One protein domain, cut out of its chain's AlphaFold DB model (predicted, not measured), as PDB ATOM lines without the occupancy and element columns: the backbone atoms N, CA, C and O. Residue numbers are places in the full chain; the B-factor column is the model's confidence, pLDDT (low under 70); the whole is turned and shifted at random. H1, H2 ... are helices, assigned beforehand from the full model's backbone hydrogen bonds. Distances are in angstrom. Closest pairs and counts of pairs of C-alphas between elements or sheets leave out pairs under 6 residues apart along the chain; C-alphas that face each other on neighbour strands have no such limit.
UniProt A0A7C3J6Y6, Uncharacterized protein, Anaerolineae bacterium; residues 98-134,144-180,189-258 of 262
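This is residues 98 to 134, 144 to 180 and 189 to 258 of the 262 residues of an uncharacterized protein of Anaerolineae bacterium (UniProt A0A7C3J6Y6). Two pairs of antiparallel helices cross each other: H1 and H2 lie side by side, and the long helical hairpin of H3 and H4 packs across them about perpendicularly. The hairpin's turn, residues 216 to 222, sticks out, and short H5 lies across the hairpin's other end. The printed part has 144 residues, with five named helices in the order H1 to H5 and no named strand; the class is all helix. It is compact, with a radius of gyration of the C-alphas of 16.6 A, and spans 50 by 49 by 27 A.

H1, residues 106 to 131, touches H2, residues 145 to 168, at a shallow tilt of 25 degrees, opposite ways; their closest C-alphas, Gln 120 and Tyr 156, are 5.7 A apart. H2, with residues 151 to 155 alone, touches H3, residues 189 to 217, about perpendicular at 88 degrees. Their closest C-alphas are Asn 155 and Leu 193, 6.1 A. H3 forms a hairpin with H4, residues 221 to 247, at 24 degrees; the closest C-alphas, Ser 197 and Tyr 237, are 5.0 A apart. H1 and H4 touch at 82 degrees, closest at the C-alphas of Leu 112 and Glu 233, 6.2 A. H5, residues 250 to 257, only just touches H3, with 3 pairs of C-alphas within 8 A, the closest being Val 191 and Gln 253, 6.6 A. H1 and H3 are apart, as are H2 and H4. Every O i to N i+4 pair is within hydrogen-bond range in H1, H2 and H5; H3 has 24 of 25 and H4 21 of 23.

H1 begins at C-alpha 106 (130.929, 177.284, 154.126) and is 37.4 A long; H2 is 34.3 A, H3 42.2 A and H4 39.6 A. H5 ends at C-alpha 257 (136.129, 211.810, 166.274).

The C-alphas farthest apart, Gly 133 and Arg 175, are 50.6 A apart. Residues 135 to 143 and 181 to 188 are not printed, with C-alpha gaps of 17.1 A and 14.1 A. The mean pLDDT of the printed part is 84.3; residues 168 to 176 are among those under 70.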
ATOM      1  N   ILE A  98     136.482 193.408 150.058       87.12
ATOM      2  CA  ILE A  98     137.190 192.609 151.055       87.12
ATOM      3  C   ILE A  98     136.882 191.140 150.789       87.12
ATOM      4  O   ILE A  98     135.755 190.685 150.978       87.12
ATOM      5  N   SER A  99     137.876 190.392 150.311       84.56
ATOM      6  CA  SER A  99     137.712 188.967 150.007       84.56
ATOM      7  C   SER A  99     137.471 188.164 151.283       84.56
ATOM      8  O   SER A  99     138.218 188.302 152.253       84.56
ATOM      9  N   ILE A 100     136.463 187.290 151.258       82.38
ATOM     10  CA  ILE A 100     136.147 186.367 152.361       82.38
ATOM     11  C   ILE A 100     136.210 184.895 151.933       82.38
ATOM     12  O   ILE A 100     136.457 184.021 152.764       82.38
ATOM     13  N   SER A 101     136.023 184.606 150.641       69.81
ATOM     14  CA  SER A 101     136.103 183.235 150.134       69.81
ATOM     15  C   SER A 101     137.555 182.745 150.118       69.81
ATOM     16  O   SER A 101     138.478 183.490 149.784       69.81
ATOM     17  N   GLY A 102     137.757 181.499 150.554       70.56
ATOM     18  CA  GLY A 102     139.070 180.880 150.771       70.56
ATOM     19  C   GLY A 102     139.666 181.084 152.173       70.56
ATOM     20  O   GLY A 102     140.584 180.357 152.536       70.56
ATOM     21  N   LEU A 103     139.126 182.011 152.976       82.38
ATOM     22  CA  LEU A 103     139.541 182.244 154.374       82.38
ATOM     23  C   LEU A 103     138.590 181.618 155.403       82.38
ATOM     24  O   LEU A 103     138.962 181.396 156.560       82.38
ATOM     25  N   PHE A 104     137.358 181.343 154.981       86.88
ATOM     26  CA  PHE A 104     136.325 180.716 155.791       86.88
ATOM     27  C   PHE A 104     135.680 179.587 154.999       86.88
ATOM     28  O   PHE A 104     135.411 179.722 153.804       86.88
ATOM     29  N   THR A 105     135.436 178.471 155.673       88.19
ATOM     30  CA  THR A 105     134.641 177.368 155.127       88.19
ATOM     31  C   THR A 105     133.162 177.756 155.039       88.19
ATOM     32  O   THR A 105     132.699 178.665 155.732       88.19
ATOM     33  N   ASP A 106     132.375 177.038 154.236       84.38
ATOM     34  CA  ASP A 106     130.929 177.284 154.126       84.38
ATOM     35  C   ASP A 106     130.185 177.149 155.465       84.38
ATOM     36  O   ASP A 106     129.192 177.850 155.704       84.38
ATOM     37  N   GLU A 107     130.663 176.251 156.331       88.50
ATOM     38  CA  GLU A 107     130.148 176.030 157.682       88.50
ATOM     39  C   GLU A 107     130.518 177.179 158.627       88.50
ATOM     40  O   GLU A 107     129.662 177.667 159.368       88.50
ATOM     41  N   GLU A 108     131.752 177.681 158.550       89.94
ATOM     42  CA  GLU A 108     132.176 178.874 159.287       89.94
ATOM     43  C   GLU A 108     131.380 180.109 158.843       89.94
ATOM     44  O   GLU A 108     130.902 180.860 159.686       89.94
ATOM     45  N   LEU A 109     131.135 180.284 157.539       88.38
ATOM     46  CA  LEU A 109     130.301 181.378 157.025       88.38
ATOM     47  C   LEU A 109     128.835 181.267 157.476       88.38
ATOM     48  O   LEU A 109     128.200 182.280 157.763       88.38
ATOM     49  N   ASN A 110     128.280 180.051 157.552       88.12
ATOM     50  CA  ASN A 110     126.950 179.826 158.135       88.12
ATOM     51  C   ASN A 110     126.920 180.202 159.616       88.12
ATOM     52  O   ASN A 110     125.991 180.869 160.065       88.12
ATOM     53  N   THR A 111     127.942 179.774 160.352       90.00
ATOM     54  CA  THR A 111     128.096 180.078 161.774       90.00
ATOM     55  C   THR A 111     128.155 181.587 161.988       90.00
ATOM     56  O   THR A 111     127.347 182.114 162.741       90.00
ATOM     57  N   LEU A 112     129.007 182.292 161.239       91.56
ATOM     58  CA  LEU A 112     129.100 183.755 161.263       91.56
ATOM     59  C   LEU A 112     127.758 184.424 160.974       91.56
ATOM     60  O   LEU A 112     127.355 185.327 161.697       91.56
ATOM     61  N   HIS A 113     127.034 183.974 159.946       90.19
ATOM     62  CA  HIS A 113     125.733 184.556 159.617       90.19
ATOM     63  C   HIS A 113     124.735 184.436 160.776       90.19
ATOM     64  O   HIS A 113     123.982 185.370 161.047       90.19
ATOM     65  N   VAL A 114     124.731 183.290 161.459       91.12
ATOM     66  CA  VAL A 114     123.865 183.038 162.615       91.12
ATOM     67  C   VAL A 114     124.276 183.894 163.816       91.12
ATOM     68  O   VAL A 114     123.405 184.515 164.421       91.12
ATOM     69  N   GLU A 115     125.568 183.974 164.139       92.25
ATOM     70  CA  GLU A 115     126.050 184.786 165.268       92.25
ATOM     71  C   GLU A 115     125.784 186.282 165.046       92.25
ATOM     72  O   GLU A 115     125.256 186.956 165.929       92.25
ATOM     73  N   LEU A 116     125.995 186.790 163.828       93.25
ATOM     74  CA  LEU A 116     125.664 188.177 163.492       93.25
ATOM     75  C   LEU A 116     124.170 188.481 163.668       93.25
ATOM     76  O   LEU A 116     123.823 189.544 164.178       93.25
ATOM     77  N   LEU A 117     123.278 187.556 163.289       92.88
ATOM     78  CA  LEU A 117     121.835 187.702 163.522       92.88
ATOM     79  C   LEU A 117     121.496 187.729 165.019       92.88
ATOM     80  O   LEU A 117     120.638 188.509 165.442       92.88
ATOM     81  N   PHE A 118     122.157 186.896 165.829       92.44
ATOM     82  CA  PHE A 118     121.967 186.898 167.279       92.44
ATOM     83  C   PHE A 118     122.438 188.208 167.914       92.44
ATOM     84  O   PHE A 118     121.683 188.806 168.687       92.44
ATOM     85  N   ASN A 119     123.624 188.691 167.546       91.38
ATOM     86  CA  ASN A 119     124.171 189.940 168.068       91.38
ATOM     87  C   ASN A 119     123.315 191.142 167.648       91.38
ATOM     88  O   ASN A 119     122.911 191.931 168.499       91.38
ATOM     89  N   GLN A 120     122.901 191.215 166.379       94.19
ATOM     90  CA  GLN A 120     121.963 192.230 165.885       94.19
ATOM     91  C   GLN A 120     120.665 192.268 166.711       94.19
ATOM     92  O   GLN A 120     120.169 193.343 167.064       94.19
ATOM     93  N   ALA A 121     120.094 191.099 167.025       90.81
ATOM     94  CA  ALA A 121     118.878 190.997 167.825       90.81
ATOM     95  C   ALA A 121     119.105 191.431 169.283       90.81
ATOM     96  O   ALA A 121     118.244 192.104 169.860       90.81
ATOM     97  N   ALA A 122     120.256 191.087 169.869       88.69
ATOM     98  CA  ALA A 122     120.648 191.523 171.206       88.69
ATOM     99  C   ALA A 122     120.807 193.053 171.276       88.69
ATOM    100  O   ALA A 122     120.187 193.688 172.131       88.69
ATOM    101  N   THR A 123     121.521 193.657 170.323       87.81
ATOM    102  CA  THR A 123     121.677 195.116 170.196       87.81
ATOM    103  C   THR A 123     120.323 195.807 170.012       87.81
ATOM    104  O   THR A 123     120.006 196.782 170.695       87.81
ATOM    105  N   ALA A 124     119.451 195.274 169.148       87.12
ATOM    106  CA  ALA A 124     118.110 195.821 168.942       87.12
ATOM    107  C   ALA A 124     117.240 195.751 170.209       87.12
ATOM    108  O   ALA A 124     116.425 196.644 170.459       87.12
ATOM    109  N   ARG A 125     117.401 194.703 171.021       87.19
ATOM    110  CA  ARG A 125     116.729 194.586 172.316       87.19
ATOM    111  C   ARG A 125     117.245 195.628 173.306       87.19
ATOM    112  O   ARG A 125     116.423 196.302 173.922       87.19
ATOM    113  N   GLN A 126     118.559 195.807 173.413       85.56
ATOM    114  CA  GLN A 126     119.163 196.826 174.280       85.56
ATOM    115  C   GLN A 126     118.696 198.238 173.902       85.56
ATOM    116  O   GLN A 126     118.280 199.005 174.768       85.56
ATOM    117  N   LEU A 127     118.641 198.553 172.603       84.69
ATOM    118  CA  LEU A 127     118.072 199.812 172.108       84.69
ATOM    119  C   LEU A 127     116.619 200.016 172.556       84.69
ATOM    120  O   LEU A 127     116.245 201.115 172.967       84.69
ATOM    121  N   ARG A 128     115.793 198.964 172.502       83.75
ATOM    122  CA  ARG A 128     114.400 199.029 172.975       83.75
ATOM    123  C   ARG A 128     114.327 199.264 174.481       83.75
ATOM    124  O   ARG A 128     113.525 200.087 174.921       83.75
ATOM    125  N   GLU A 129     115.159 198.586 175.263       82.44
ATOM    126  CA  GLU A 129     115.220 198.740 176.722       82.44
ATOM    127  C   GLU A 129     115.637 200.166 177.122       82.44
ATOM    128  O   GLU A 129     114.996 200.763 177.988       82.44
ATOM    129  N   LEU A 130     116.610 200.759 176.420       77.62
ATOM    130  CA  LEU A 130     116.995 202.164 176.597       77.62
ATOM    131  C   LEU A 130     115.867 203.124 176.198       77.62
ATOM    132  O   LEU A 130     115.536 204.037 176.950       77.62
ATOM    133  N   SER A 131     115.224 202.899 175.047       76.12
ATOM    134  CA  SER A 131     114.138 203.771 174.564       76.12
ATOM    135  C   SER A 131     112.881 203.741 175.441       76.12
ATOM    136  O   SER A 131     112.128 204.709 175.473       76.12
ATOM    137  N   SER A 132     112.649 202.635 176.153       77.44
ATOM    138  CA  SER A 132     111.489 202.445 177.031       77.44
ATOM    139  C   SER A 132     111.752 202.860 178.482       77.44
ATOM    140  O   SER A 132     110.844 202.772 179.307       77.44
ATOM    141  N   GLY A 133     112.976 203.290 178.815       67.50
ATOM    142  CA  GLY A 133     113.378 203.598 180.192       67.50
ATOM    143  C   GLY A 133     113.419 202.372 181.112       67.50
ATOM    144  O   GLY A 133     113.501 202.515 182.330       67.50
ATOM    145  N   ALA A 134     113.356 201.162 180.548       64.44
ATOM    146  CA  ALA A 134     113.339 199.896 181.279       64.44
ATOM    147  C   ALA A 134     114.747 199.357 181.582       64.44
ATOM    148  O   ALA A 134     114.888 198.240 182.086       64.44
ATOM    149  N   ARG A 144     125.499 209.083 174.911       57.31
ATOM    150  CA  ARG A 144     126.063 208.456 173.705       57.31
ATOM    151  C   ARG A 144     125.791 206.950 173.579       57.31
ATOM    152  O   ARG A 144     125.952 206.406 172.493       57.31
ATOM    153  N   ALA A 145     125.336 206.264 174.634       69.12
ATOM    154  CA  ALA A 145     125.174 204.802 174.611       69.12
ATOM    155  C   ALA A 145     124.145 204.323 173.566       69.12
ATOM    156  O   ALA A 145     124.339 203.306 172.904       69.12
ATOM    157  N   ALA A 146     123.057 205.076 173.375       77.88
ATOM    158  CA  ALA A 146     122.052 204.748 172.366       77.88
ATOM    159  C   ALA A 146     122.548 204.994 170.931       77.88
ATOM    160  O   ALA A 146     122.113 204.294 170.020       77.88
ATOM    161  N   ASP A 147     123.434 205.969 170.725       80.12
ATOM    162  CA  ASP A 147     123.991 206.276 169.405       80.12
ATOM    163  C   ASP A 147     125.001 205.212 168.977       80.12
ATOM    164  O   ASP A 147     124.891 204.700 167.864       80.12
ATOM    165  N   HIS A 148     125.873 204.776 169.893       82.19
ATOM    166  CA  HIS A 148     126.764 203.635 169.661       82.19
ATOM    167  C   HIS A 148     125.979 202.371 169.303       82.19
ATOM    168  O   HIS A 148     126.224 201.769 168.268       82.19
ATOM    169  N   LEU A 149     124.929 202.031 170.058       85.00
ATOM    170  CA  LEU A 149     124.118 200.849 169.744       85.00
ATOM    171  C   LEU A 149     123.365 200.958 168.404       85.00
ATOM    172  O   LEU A 149     123.081 199.943 167.767       85.00
ATOM    173  N   ARG A 150     122.998 202.170 167.958       87.81
ATOM    174  CA  ARG A 150     122.407 202.378 166.622       87.81
ATOM    175  C   ARG A 150     123.440 202.155 165.523       87.81
ATOM    176  O   ARG A 150     123.097 201.522 164.523       87.81
ATOM    177  N   SER A 151     124.657 202.657 165.718       89.81
ATOM    178  CA  SER A 151     125.805 202.420 164.838       89.81
ATOM    179  C   SER A 151     126.128 200.921 164.768       89.81
ATOM    180  O   SER A 151     126.063 200.344 163.684       89.81
ATOM    181  N   ASP A 152     126.276 200.241 165.908       91.50
ATOM    182  CA  ASP A 152     126.503 198.792 165.972       91.50
ATOM    183  C   ASP A 152     125.427 198.030 165.200       91.50
ATOM    184  O   ASP A 152     125.719 197.175 164.362       91.50
ATOM    185  N   LYS A 153     124.150 198.369 165.426       92.44
ATOM    186  CA  LYS A 153     123.040 197.738 164.705       92.44
ATOM    187  C   LYS A 153     123.162 197.952 163.190       92.44
ATOM    188  O   LYS A 153     122.910 197.014 162.435       92.44
ATOM    189  N   LYS A 154     123.539 199.150 162.733       94.31
ATOM    190  CA  LYS A 154     123.769 199.443 161.308       94.31
ATOM    191  C   LYS A 154     124.923 198.603 160.749       94.31
ATOM    192  O   LYS A 154     124.778 198.040 159.663       94.31
ATOM    193  N   ASN A 155     126.012 198.453 161.501       94.69
ATOM    194  CA  ASN A 155     127.150 197.617 161.120       94.69
ATOM    195  C   ASN A 155     126.752 196.138 161.019       94.69
ATOM    196  O   ASN A 155     127.049 195.489 160.015       94.69
ATOM    197  N   TYR A 156     125.975 195.620 161.974       95.31
ATOM    198  CA  TYR A 156     125.401 194.275 161.881       95.31
ATOM    199  C   TYR A 156     124.495 194.113 160.651       95.31
ATOM    200  O   TYR A 156     124.658 193.150 159.900       95.31
ATOM    201  N   ASP A 157     123.570 195.051 160.408       94.44
ATOM    202  CA  ASP A 157     122.680 195.031 159.236       94.44
ATOM    203  C   ASP A 157     123.496 194.947 157.927       94.44
ATOM    204  O   ASP A 157     123.197 194.131 157.046       94.44
ATOM    205  N   PHE A 158     124.555 195.757 157.818       94.44
ATOM    206  CA  PHE A 158     125.461 195.784 156.670       94.44
ATOM    207  C   PHE A 158     126.218 194.459 156.489       94.44
ATOM    208  O   PHE A 158     126.216 193.886 155.394       94.44
ATOM    209  N   LEU A 159     126.831 193.931 157.552       94.06
ATOM    210  CA  LEU A 159     127.606 192.687 157.502       94.06
ATOM    211  C   LEU A 159     126.734 191.475 157.160       94.06
ATOM    212  O   LEU A 159     127.118 190.637 156.344       94.06
ATOM    213  N   ILE A 160     125.519 191.402 157.708       92.56
ATOM    214  CA  ILE A 160     124.546 190.350 157.376       92.56
ATOM    215  C   ILE A 160     124.168 190.419 155.891       92.56
ATOM    216  O   ILE A 160     124.115 189.386 155.211       92.56
ATOM    217  N   GLY A 161     123.907 191.627 155.378       89.62
ATOM    218  CA  GLY A 161     123.549 191.854 153.979       89.62
ATOM    219  C   GLY A 161     124.670 191.479 153.008       89.62
ATOM    220  O   GLY A 161     124.431 190.778 152.016       89.62
ATOM    221  N   THR A 162     125.901 191.888 153.310       88.88
ATOM    222  CA  THR A 162     127.073 191.601 152.473       88.88
ATOM    223  C   THR A 162     127.468 190.131 152.528       88.88
ATOM    224  O   THR A 162     127.665 189.544 151.470       88.88
ATOM    225  N   LEU A 163     127.448 189.474 153.694       86.75
ATOM    226  CA  LEU A 163     127.701 188.028 153.795       86.75
ATOM    227  C   LEU A 163     126.663 187.195 153.045       86.75
ATOM    228  O   LEU A 163     127.015 186.238 152.354       86.75
ATOM    229  N   ARG A 164     125.379 187.568 153.123       84.56
ATOM    230  CA  ARG A 164     124.334 186.908 152.326       84.56
ATOM    231  C   ARG A 164     124.622 187.048 150.832       84.56
ATOM    232  O   ARG A 164     124.451 186.092 150.083       84.56
ATOM    233  N   THR A 165     125.063 188.226 150.406       81.62
ATOM    234  CA  THR A 165     125.355 188.523 148.999       81.62
ATOM    235  C   THR A 165     126.626 187.828 148.516       81.62
ATOM    236  O   THR A 165     126.652 187.340 147.388       81.62
ATOM    237  N   ALA A 166     127.634 187.717 149.379       79.06
ATOM    238  CA  ALA A 166     128.885 187.022 149.119       79.06
ATOM    239  C   ALA A 166     128.724 185.497 149.059       79.06
ATOM    240  O   ALA A 166     129.497 184.822 148.387       79.06
ATOM    241  N   LYS A 167     127.709 184.958 149.744       75.31
ATOM    242  CA  LYS A 167     127.415 183.523 149.767       75.31
ATOM    243  C   LYS A 167     126.378 183.079 148.733       75.31
ATOM    244  O   LYS A 167     126.505 182.002 148.163       75.31
ATOM    245  N   TYR A 168     125.335 183.879 148.513       68.94
ATOM    246  CA  TYR A 168     124.146 183.471 147.750       68.94
ATOM    247  C   TYR A 168     123.782 184.424 146.600       68.94
ATOM    248  O   TYR A 168     122.755 184.224 145.953       68.94
ATOM    249  N   GLY A 169     124.551 185.492 146.375       63.78
ATOM    250  CA  GLY A 169     124.154 186.601 145.504       63.78
ATOM    251  C   GLY A 169     125.234 187.070 144.529       63.78
ATOM    252  O   GLY A 169     126.106 186.315 144.116       63.78
ATOM    253  N   ARG A 170     125.147 188.350 144.141       60.97
ATOM    254  CA  ARG A 170     126.064 189.023 143.198       60.97
ATOM    255  C   ARG A 170     127.420 189.416 143.802       60.97
ATOM    256  O   ARG A 170     128.233 189.996 143.097       60.97
ATOM    257  N   GLY A 171     127.667 189.113 145.074       58.97
ATOM    258  CA  GLY A 171     128.915 189.433 145.779       58.97
ATOM    259  C   GLY A 171     129.997 188.391 145.543       58.97
ATOM    260  O   GLY A 171     130.769 188.097 146.446       58.97
ATOM    261  N   ILE A 172     129.990 187.778 144.364       66.81
ATOM    262  CA  ILE A 172     130.917 186.739 143.944       66.81
ATOM    263  C   ILE A 172     131.633 187.305 142.723       66.81
ATOM    264  O   ILE A 172     130.984 187.701 141.754       66.81
ATOM    265  N   ASP A 173     132.959 187.401 142.784       67.94
ATOM    266  CA  ASP A 173     133.738 187.891 141.653       67.94
ATOM    267  C   ASP A 173     133.701 186.900 140.469       67.94
ATOM    268  O   ASP A 173     133.216 185.770 140.570       67.94
ATOM    269  N   ASN A 174     134.265 187.296 139.324       64.81
ATOM    270  CA  ASN A 174     134.318 186.455 138.117       64.81
ATOM    271  C   ASN A 174     135.083 185.124 138.306       64.81
ATOM    272  O   ASN A 174     135.127 184.311 137.385       64.81
ATOM    273  N   ARG A 175     135.715 184.908 139.467       65.25
ATOM    274  CA  ARG A 175     136.466 183.702 139.832       65.25
ATOM    275  C   ARG A 175     135.727 182.843 140.861       65.25
ATOM    276  O   ARG A 175     136.277 181.834 141.294       65.25
ATOM    277  N   GLY A 176     134.501 183.205 141.245       66.56
ATOM    278  CA  GLY A 176     133.745 182.471 142.262       66.56
ATOM    279  C   GLY A 176     134.087 182.876 143.701       66.56
ATOM    280  O   GLY A 176     133.731 182.159 144.634       66.56
ATOM    281  N   VAL A 177     134.781 184.000 143.911       70.44
ATOM    282  CA  VAL A 177     135.243 184.437 145.234       70.44
ATOM    283  C   VAL A 177     134.240 185.417 145.839       70.44
ATOM    284  O   VAL A 177     134.049 186.521 145.332       70.44
ATOM    285  N   GLY A 178     133.608 185.013 146.942       81.38
ATOM    286  CA  GLY A 178     132.761 185.875 147.765       81.38
ATOM    287  C   GLY A 178     133.538 187.045 148.383       81.38
ATOM    288  O   GLY A 178     134.632 186.842 148.924       81.38
ATOM    289  N   TYR A 179     132.966 188.250 148.342       85.56
ATOM    290  CA  TYR A 179     133.558 189.468 148.904       85.56
ATOM    291  C   TYR A 179     132.531 190.355 149.624       85.56
ATOM    292  O   TYR A 179     131.343 190.354 149.303       85.56
ATOM    293  N   ILE A 180     133.006 191.141 150.592       88.75
ATOM    294  CA  ILE A 180     132.264 192.244 151.212       88.75
ATOM    295  C   ILE A 180     132.524 193.501 150.384       88.75
ATOM    296  O   ILE A 180     133.671 193.920 150.227       88.75
ATOM    297  N   ASP A 189     131.011 206.006 157.669       91.38
ATOM    298  CA  ASP A 189     130.559 204.621 157.839       91.38
ATOM    299  C   ASP A 189     131.699 203.602 157.705       91.38
ATOM    300  O   ASP A 189     131.659 202.533 158.307       91.38
ATOM    301  N   LEU A 190     132.724 203.912 156.904       92.19
ATOM    302  CA  LEU A 190     133.930 203.091 156.809       92.19
ATOM    303  C   LEU A 190     134.743 203.130 158.103       92.19
ATOM    304  O   LEU A 190     135.198 202.079 158.554       92.19
ATOM    305  N   VAL A 191     134.927 204.321 158.684       91.44
ATOM    306  CA  VAL A 191     135.605 204.481 159.980       91.44
ATOM    307  C   VAL A 191     134.803 203.781 161.072       91.44
ATOM    308  O   VAL A 191     135.374 203.015 161.841       91.44
ATOM    309  N   ASP A 192     133.484 203.963 161.082       92.31
ATOM    310  CA  ASP A 192     132.578 203.322 162.031       92.31
ATOM    311  C   ASP A 192     132.678 201.792 161.971       92.31
ATOM    312  O   ASP A 192     132.882 201.131 162.987       92.31
ATOM    313  N   LEU A 193     132.642 201.219 160.762       94.94
ATOM    314  CA  LEU A 193     132.799 199.782 160.562       94.94
ATOM    315  C   LEU A 193     134.186 199.280 160.990       94.94
ATOM    316  O   LEU A 193     134.305 198.169 161.515       94.94
ATOM    317  N   TYR A 194     135.239 200.067 160.760       94.19
ATOM    318  CA  TYR A 194     136.599 199.739 161.187       94.19
ATOM    319  C   TYR A 194     136.720 199.705 162.715       94.19
ATOM    320  O   TYR A 194     137.190 198.705 163.264       94.19
ATOM    321  N   GLU A 195     136.255 200.750 163.401       92.38
ATOM    322  CA  GLU A 195     136.281 200.836 164.866       92.38
ATOM    323  C   GLU A 195     135.419 199.738 165.497       92.38
ATOM    324  O   GLU A 195     135.872 199.033 166.401       92.38
ATOM    325  N   PHE A 196     134.226 199.506 164.945       94.56
ATOM    326  CA  PHE A 196     133.363 198.392 165.325       94.56
ATOM    327  C   PHE A 196     134.085 197.042 165.201       94.56
ATOM    328  O   PHE A 196     134.103 196.246 166.139       94.56
ATOM    329  N   SER A 197     134.753 196.792 164.070       94.38
ATOM    330  CA  SER A 197     135.475 195.535 163.832       94.38
ATOM    331  C   SER A 197     136.641 195.344 164.802       94.38
ATOM    332  O   SER A 197     136.871 194.237 165.294       94.38
ATOM    333  N   ARG A 198     137.378 196.413 165.121       93.94
ATOM    334  CA  ARG A 198     138.446 196.362 166.128       93.94
ATOM    335  C   ARG A 198     137.899 196.065 167.514       93.94
ATOM    336  O   ARG A 198     138.407 195.169 168.188       93.94
ATOM    337  N   PHE A 199     136.848 196.774 167.913       92.44
ATOM    338  CA  PHE A 199     136.218 196.581 169.209       92.44
ATOM    339  C   PHE A 199     135.705 195.148 169.385       92.44
ATOM    340  O   PHE A 199     135.998 194.513 170.399       92.44
ATOM    341  N   GLU A 200     134.997 194.610 168.389       92.12
ATOM    342  CA  GLU A 200     134.490 193.235 168.423       92.12
ATOM    343  C   GLU A 200     135.624 192.205 168.463       92.12
ATOM    344  O   GLU A 200     135.556 191.244 169.232       92.12
ATOM    345  N   THR A 201     136.717 192.436 167.728       91.31
ATOM    346  CA  THR A 201     137.919 191.586 167.800       91.31
ATOM    347  C   THR A 201     138.465 191.516 169.229       91.31
ATOM    348  O   THR A 201     138.657 190.424 169.771       91.31
ATOM    349  N   ASP A 202     138.658 192.668 169.874       88.81
ATOM    350  CA  ASP A 202     139.192 192.750 171.236       88.81
ATOM    351  C   ASP A 202     138.210 192.208 172.285       88.81
ATOM    352  O   ASP A 202     138.613 191.648 173.313       88.81
ATOM    353  N   ARG A 203     136.901 192.390 172.068       90.06
ATOM    354  CA  ARG A 203     135.844 191.835 172.923       90.06
ATOM    355  C   ARG A 203     135.868 190.310 172.872       90.06
ATOM    356  O   ARG A 203     135.889 189.670 173.923       90.06
ATOM    357  N   LEU A 204     135.903 189.737 171.673       88.94
ATOM    358  CA  LEU A 204     135.860 188.292 171.463       88.94
ATOM    359  C   LEU A 204     137.153 187.600 171.877       88.94
ATOM    360  O   LEU A 204     137.084 186.494 172.408       88.94
ATOM    361  N   ALA A 205     138.314 188.239 171.713       85.31
ATOM    362  CA  ALA A 205     139.576 187.716 172.235       85.31
ATOM    363  C   ALA A 205     139.492 187.509 173.757       85.31
ATOM    364  O   ALA A 205     139.687 186.399 174.250       85.31
ATOM    365  N   ARG A 206     139.059 188.545 174.492       85.00
ATOM    366  CA  ARG A 206     138.863 188.474 175.950       85.00
ATOM    367  C   ARG A 206     137.820 187.432 176.347       85.00
ATOM    368  O   ARG A 206     138.037 186.657 177.273       85.00
ATOM    369  N   GLN A 207     136.687 187.392 175.649       85.12
ATOM    370  CA  GLN A 207     135.631 186.420 175.940       85.12
ATOM    371  C   GLN A 207     136.064 184.981 175.665       85.12
ATOM    372  O   GLN A 207     135.723 184.099 176.446       85.12
ATOM    373  N   THR A 208     136.824 184.740 174.597       84.00
ATOM    374  CA  THR A 208     137.323 183.404 174.249       84.00
ATOM    375  C   THR A 208     138.261 182.875 175.329       84.00
ATOM    376  O   THR A 208     138.142 181.710 175.705       84.00
ATOM    377  N   ASP A 209     139.139 183.722 175.868       81.00
ATOM    378  CA  ASP A 209     140.053 183.342 176.949       81.00
ATOM    379  C   ASP A 209     139.293 183.002 178.238       81.00
ATOM    380  O   ASP A 209     139.540 181.961 178.853       81.00
ATOM    381  N   HIS A 210     138.303 183.823 178.609       82.44
ATOM    382  CA  HIS A 210     137.435 183.549 179.757       82.44
ATOM    383  C   HIS A 210     136.611 182.268 179.571       82.44
ATOM    384  O   HIS A 210     136.584 181.417 180.456       82.44
ATOM    385  N   LEU A 211     136.000 182.078 178.399       81.12
ATOM    386  CA  LEU A 211     135.240 180.871 178.065       81.12
ATOM    387  C   LEU A 211     136.120 179.622 178.098       81.12
ATOM    388  O   LEU A 211     135.690 178.591 178.608       81.12
ATOM    389  N   ALA A 212     137.349 179.696 177.585       79.31
ATOM    390  CA  ALA A 212     138.287 178.581 177.633       79.31
ATOM    391  C   ALA A 212     138.650 178.203 179.078       79.31
ATOM    392  O   ALA A 212     138.776 177.018 179.394       79.31
ATOM    393  N   GLN A 213     138.776 179.194 179.964       80.88
ATOM    394  CA  GLN A 213     139.021 178.973 181.385       80.88
ATOM    395  C   GLN A 213     137.798 178.367 182.094       80.88
ATOM    396  O   GLN A 213     137.936 177.355 182.784       80.88
ATOM    397  N   ASP A 214     136.605 178.921 181.881       79.81
ATOM    398  CA  ASP A 214     135.364 178.482 182.536       79.81
ATOM    399  C   ASP A 214     134.912 177.094 182.062       79.81
ATOM    400  O   ASP A 214     134.425 176.272 182.843       79.81
ATOM    401  N   LEU A 215     135.119 176.798 180.779       80.56
ATOM    402  CA  LEU A 215     134.783 175.511 180.177       80.56
ATOM    403  C   LEU A 215     135.893 174.467 180.337       80.56
ATOM    404  O   LEU A 215     135.696 173.321 179.942       80.56
ATOM    405  N   SER A 216     137.022 174.801 180.971       78.44
ATOM    406  CA  SER A 216     138.140 173.864 181.181       78.44
ATOM    407  C   SER A 216     137.737 172.588 181.940       78.44
ATOM    408  O   SER A 216     138.333 171.522 181.755       78.44
ATOM    409  N   HIS A 217     136.688 172.670 182.764       78.12
ATOM    410  CA  HIS A 217     136.106 171.540 183.491       78.12
ATOM    411  C   HIS A 217     135.060 170.760 182.678       78.12
ATOM    412  O   HIS A 217     134.775 169.600 182.986       78.12
ATOM    413  N   VAL A 218     134.493 171.373 181.636       72.06
ATOM    414  CA  VAL A 218     133.468 170.791 180.766       72.06
ATOM    415  C   VAL A 218     134.161 170.143 179.571       72.06
ATOM    416  O   VAL A 218     134.355 170.749 178.522       72.06
ATOM    417  N   LYS A 219     134.545 168.874 179.719       67.50
ATOM    418  CA  LYS A 219     135.084 168.095 178.598       67.50
ATOM    419  C   LYS A 219     133.947 167.632 177.692       67.50
ATOM    420  O   LYS A 219     133.063 166.906 178.141       67.50
ATOM    421  N   GLY A 220     133.995 168.001 176.415       74.38
ATOM    422  CA  GLY A 220     133.086 167.457 175.413       74.38
ATOM    423  C   GLY A 220     132.899 168.350 174.186       74.38
ATOM    424  O   GLY A 220     133.264 169.525 174.209       74.38
ATOM    425  N   PRO A 221     132.252 167.811 173.138       78.19
ATOM    426  CA  PRO A 221     132.096 168.482 171.845       78.19
ATOM    427  C   PRO A 221     131.342 169.816 171.938       78.19
ATOM    428  O   PRO A 221     131.501 170.677 171.082       78.19
ATOM    429  N   THR A 222     130.536 170.019 172.983       81.38
ATOM    430  CA  THR A 222     129.792 171.264 173.203       81.38
ATOM    431  C   THR A 222     130.695 172.435 173.591       81.38
ATOM    432  O   THR A 222     130.490 173.536 173.087       81.38
ATOM    433  N   ALA A 223     131.691 172.219 174.456       79.38
ATOM    434  CA  ALA A 223     132.616 173.279 174.859       79.38
ATOM    435  C   ALA A 223     133.504 173.701 173.678       79.38
ATOM    436  O   ALA A 223     133.617 174.890 173.383       79.38
ATOM    437  N   ASP A 224     134.030 172.717 172.942       80.56
ATOM    438  CA  ASP A 224     134.829 172.948 171.737       80.56
ATOM    439  C   ASP A 224     134.027 173.674 170.654       80.56
ATOM    440  O   ASP A 224     134.542 174.580 170.003       80.56
ATOM    441  N   TYR A 225     132.747 173.328 170.498       83.00
ATOM    442  CA  TYR A 225     131.850 174.013 169.574       83.00
ATOM    443  C   TYR A 225     131.651 175.487 169.953       83.00
ATOM    444  O   TYR A 225     131.792 176.359 169.099       83.00
ATOM    445  N   ILE A 226     131.378 175.793 171.227       83.00
ATOM    446  CA  ILE A 226     131.173 177.176 171.696       83.00
ATOM    447  C   ILE A 226     132.446 178.015 171.520       83.00
ATOM    448  O   ILE A 226     132.379 179.136 171.012       83.00
ATOM    449  N   ILE A 227     133.605 177.473 171.900       83.44
ATOM    450  CA  ILE A 227     134.898 178.153 171.742       83.44
ATOM    451  C   ILE A 227     135.230 178.321 170.254       83.44
ATOM    452  O   ILE A 227     135.679 179.387 169.831       83.44
ATOM    453  N   GLY A 228     134.974 177.291 169.444       84.62
ATOM    454  CA  GLY A 228     135.164 177.315 167.997       84.62
ATOM    455  C   GLY A 228     134.391 178.450 167.332       84.62
ATOM    456  O   GLY A 228     134.968 179.189 166.539       84.62
ATOM    457  N   LYS A 229     133.128 178.663 167.719       87.94
ATOM    458  CA  LYS A 229     132.312 179.782 167.226       87.94
ATOM    459  C   LYS A 229     132.944 181.147 167.481       87.94
ATOM    460  O   LYS A 229     133.132 181.910 166.537       87.94
ATOM    461  N   HIS A 230     133.323 181.425 168.730       87.81
ATOM    462  CA  HIS A 230     133.908 182.716 169.107       87.81
ATOM    463  C   HIS A 230     135.244 182.959 168.395       87.81
ATOM    464  O   HIS A 230     135.544 184.080 167.999       87.81
ATOM    465  N   ARG A 231     136.028 181.899 168.150       88.62
ATOM    466  CA  ARG A 231     137.265 181.990 167.359       88.62
ATOM    467  C   ARG A 231     137.004 182.350 165.901       88.62
ATOM    468  O   ARG A 231     137.757 183.138 165.337       88.62
ATOM    469  N   VAL A 232     135.976 181.768 165.283       91.31
ATOM    470  CA  VAL A 232     135.596 182.089 163.899       91.31
ATOM    471  C   VAL A 232     135.154 183.549 163.800       91.31
ATOM    472  O   VAL A 232     135.606 184.260 162.904       91.31
ATOM    473  N   GLU A 233     134.338 184.005 164.748       92.69
ATOM    474  CA  GLU A 233     133.871 185.389 164.835       92.69
ATOM    475  C   GLU A 233     135.028 186.379 165.050       92.69
ATOM    476  O   GLU A 233     135.180 187.332 164.286       92.69
ATOM    477  N   ALA A 234     135.928 186.098 165.997       91.50
ATOM    478  CA  ALA A 234     137.114 186.920 166.238       91.50
ATOM    479  C   ALA A 234     138.016 186.999 164.996       91.50
ATOM    480  O   ALA A 234     138.492 188.074 164.636       91.50
ATOM    481  N   ARG A 235     138.228 185.869 164.305       93.25
ATOM    482  CA  ARG A 235     139.026 185.816 163.071       93.25
ATOM    483  C   ARG A 235     138.389 186.638 161.953       93.25
ATOM    484  O   ARG A 235     139.106 187.280 161.191       93.25
ATOM    485  N   PHE A 236     137.061 186.621 161.857       94.44
ATOM    486  CA  PHE A 236     136.313 187.426 160.897       94.44
ATOM    487  C   PHE A 236     136.488 188.922 161.146       94.44
ATOM    488  O   PHE A 236     136.900 189.637 160.232       94.44
ATOM    489  N   TYR A 237     136.252 189.386 162.372       95.00
ATOM    490  CA  TYR A 237     136.405 190.801 162.704       95.00
ATOM    491  C   TYR A 237     137.852 191.280 162.607       95.00
ATOM    492  O   TYR A 237     138.095 192.374 162.101       95.00
ATOM    493  N   HIS A 238     138.814 190.437 162.986       95.00
ATOM    494  CA  HIS A 238     140.230 190.749 162.834       95.00
ATOM    495  C   HIS A 238     140.608 190.937 161.359       95.00
ATOM    496  O   HIS A 238     141.256 191.919 160.999       95.00
ATOM    497  N   HIS A 239     140.169 190.015 160.495       93.50
ATOM    498  CA  HIS A 239     140.384 190.119 159.051       93.50
ATOM    499  C   HIS A 239     139.726 191.374 158.479       93.50
ATOM    500  O   HIS A 239     140.361 192.120 157.738       93.50
ATOM    501  N   LEU A 240     138.478 191.647 158.861       93.94
ATOM    502  CA  LEU A 240     137.751 192.831 158.421       93.94
ATOM    503  C   LEU A 240     138.480 194.122 158.823       93.94
ATOM    504  O   LEU A 240     138.726 194.967 157.965       93.94
ATOM    505  N   ALA A 241     138.898 194.241 160.085       93.50
ATOM    506  CA  ALA A 241     139.654 195.390 160.577       93.50
ATOM    507  C   ALA A 241     140.981 195.571 159.823       93.50
ATOM    508  O   ALA A 241     141.273 196.673 159.369       93.50
ATOM    509  N   SER A 242     141.742 194.492 159.615       92.19
ATOM    510  CA  SER A 242     143.018 194.531 158.886       92.19
ATOM    511  C   SER A 242     142.861 194.969 157.425       92.19
ATOM    512  O   SER A 242     143.740 195.632 156.879       92.19
ATOM    513  N   GLN A 243     141.751 194.610 156.778       91.75
ATOM    514  CA  GLN A 243     141.478 194.999 155.392       91.75
ATOM    515  C   GLN A 243     140.904 196.418 155.279       91.75
ATOM    516  O   GLN A 243     141.100 197.072 154.255       91.75
ATOM    517  N   LEU A 244     140.219 196.902 156.319       91.31
ATOM    518  CA  LEU A 244     139.716 198.273 156.395       91.31
ATOM    519  C   LEU A 244     140.808 199.276 156.769       91.31
ATOM    520  O   LEU A 244     140.806 200.369 156.220       91.31
ATOM    521  N   GLU A 245     141.754 198.911 157.636       91.31
ATOM    522  CA  GLU A 245     142.857 199.769 158.096       91.31
ATOM    523  C   GLU A 245     143.558 200.559 156.970       91.31
ATOM    524  O   GLU A 245     143.622 201.784 157.070       91.31
ATOM    525  N   PRO A 246     144.007 199.950 155.852       88.75
ATOM    526  CA  PRO A 246     144.642 200.699 154.764       88.75
ATOM    527  C   PRO A 246     143.686 201.627 153.991       88.75
ATOM    528  O   PRO A 246     144.146 202.423 153.173       88.75
ATOM    529  N   LEU A 247     142.370 201.508 154.193       86.50
ATOM    530  CA  LEU A 247     141.349 202.379 153.600       86.50
ATOM    531  C   LEU A 247     141.031 203.590 154.486       86.50
ATOM    532  O   LEU A 247     140.426 204.544 153.996       86.50
ATOM    533  N   ILE A 248     141.410 203.551 155.766       87.44
ATOM    534  CA  ILE A 248     141.146 204.616 156.730       87.44
ATOM    535  C   ILE A 248     142.316 205.599 156.735       87.44
ATOM    536  O   ILE A 248     143.442 205.256 157.089       87.44
ATOM    537  N   THR A 249     142.056 206.847 156.348       85.19
ATOM    538  CA  THR A 249     143.046 207.923 156.470       85.19
ATOM    539  C   THR A 249     142.938 208.609 157.830       85.19
ATOM    540  O   THR A 249     141.881 208.612 158.459       85.19
ATOM    541  N   THR A 250     144.024 209.251 158.268       80.75
ATOM    542  CA  THR A 250     144.028 210.064 159.496       80.75
ATOM    543  C   THR A 250     142.983 211.177 159.438       80.75
ATOM    544  O   THR A 250     142.285 211.398 160.414       80.75
ATOM    545  N   GLU A 251     142.795 211.809 158.275       81.12
ATOM    546  CA  GLU A 251     141.773 212.850 158.092       81.12
ATOM    547  C   GLU A 251     140.355 212.305 158.303       81.12
ATOM    548  O   GLU A 251     139.548 212.943 158.968       81.12
ATOM    549  N   MET A 252     140.067 211.094 157.812       84.56
ATOM    550  CA  MET A 252     138.768 210.451 158.039       84.56
ATOM    551  C   MET A 252     138.522 210.167 159.526       84.56
ATOM    552  O   MET A 252     137.393 210.309 159.988       84.56
ATOM    553  N   GLN A 253     139.555 209.773 160.277       78.88
ATOM    554  CA  GLN A 253     139.451 209.558 161.724       78.88
ATOM    555  C   GLN A 253     139.294 210.872 162.495       78.88
ATOM    556  O   GLN A 253     138.461 210.940 163.397       78.88
ATOM    557  N   ASP A 254     140.056 211.906 162.144       80.81
ATOM    558  CA  ASP A 254     139.986 213.219 162.796       80.81
ATOM    559  C   ASP A 254     138.586 213.839 162.633       80.81
ATOM    560  O   ASP A 254     137.997 214.316 163.610       80.81
ATOM    561  N   ASP A 255     138.021 213.747 161.421       78.75
ATOM    562  CA  ASP A 255     136.660 214.191 161.110       78.75
ATOM    563  C   ASP A 255     135.604 213.380 161.884       78.75
ATOM    564  O   ASP A 255     134.654 213.954 162.419       78.75
ATOM    565  N   TYR A 256     135.784 212.057 161.990       77.31
ATOM    566  CA  TYR A 256     134.868 211.158 162.704       77.31
ATOM    567  C   TYR A 256     134.850 211.417 164.217       77.31
ATOM    568  O   TYR A 256     133.792 211.499 164.839       77.31
ATOM    569  N   TRP A 257     136.023 211.585 164.832       76.06
ATOM    570  CA  TRP A 257     136.129 211.810 166.274       76.06
ATOM    571  C   TRP A 257     135.866 213.268 166.683       76.06
ATOM    572  O   TRP A 257     135.808 213.570 167.878       76.06
ATOM    573  N   GLY A 258     135.686 214.173 165.715       64.62
ATOM    574  CA  GLY A 258     135.406 215.587 165.958       64.62
ATOM    575  C   GLY A 258     136.582 216.354 166.569       64.62
ATOM    576  O   GLY A 258     136.388 217.453 167.094       64.62
TER     577      GLY A 258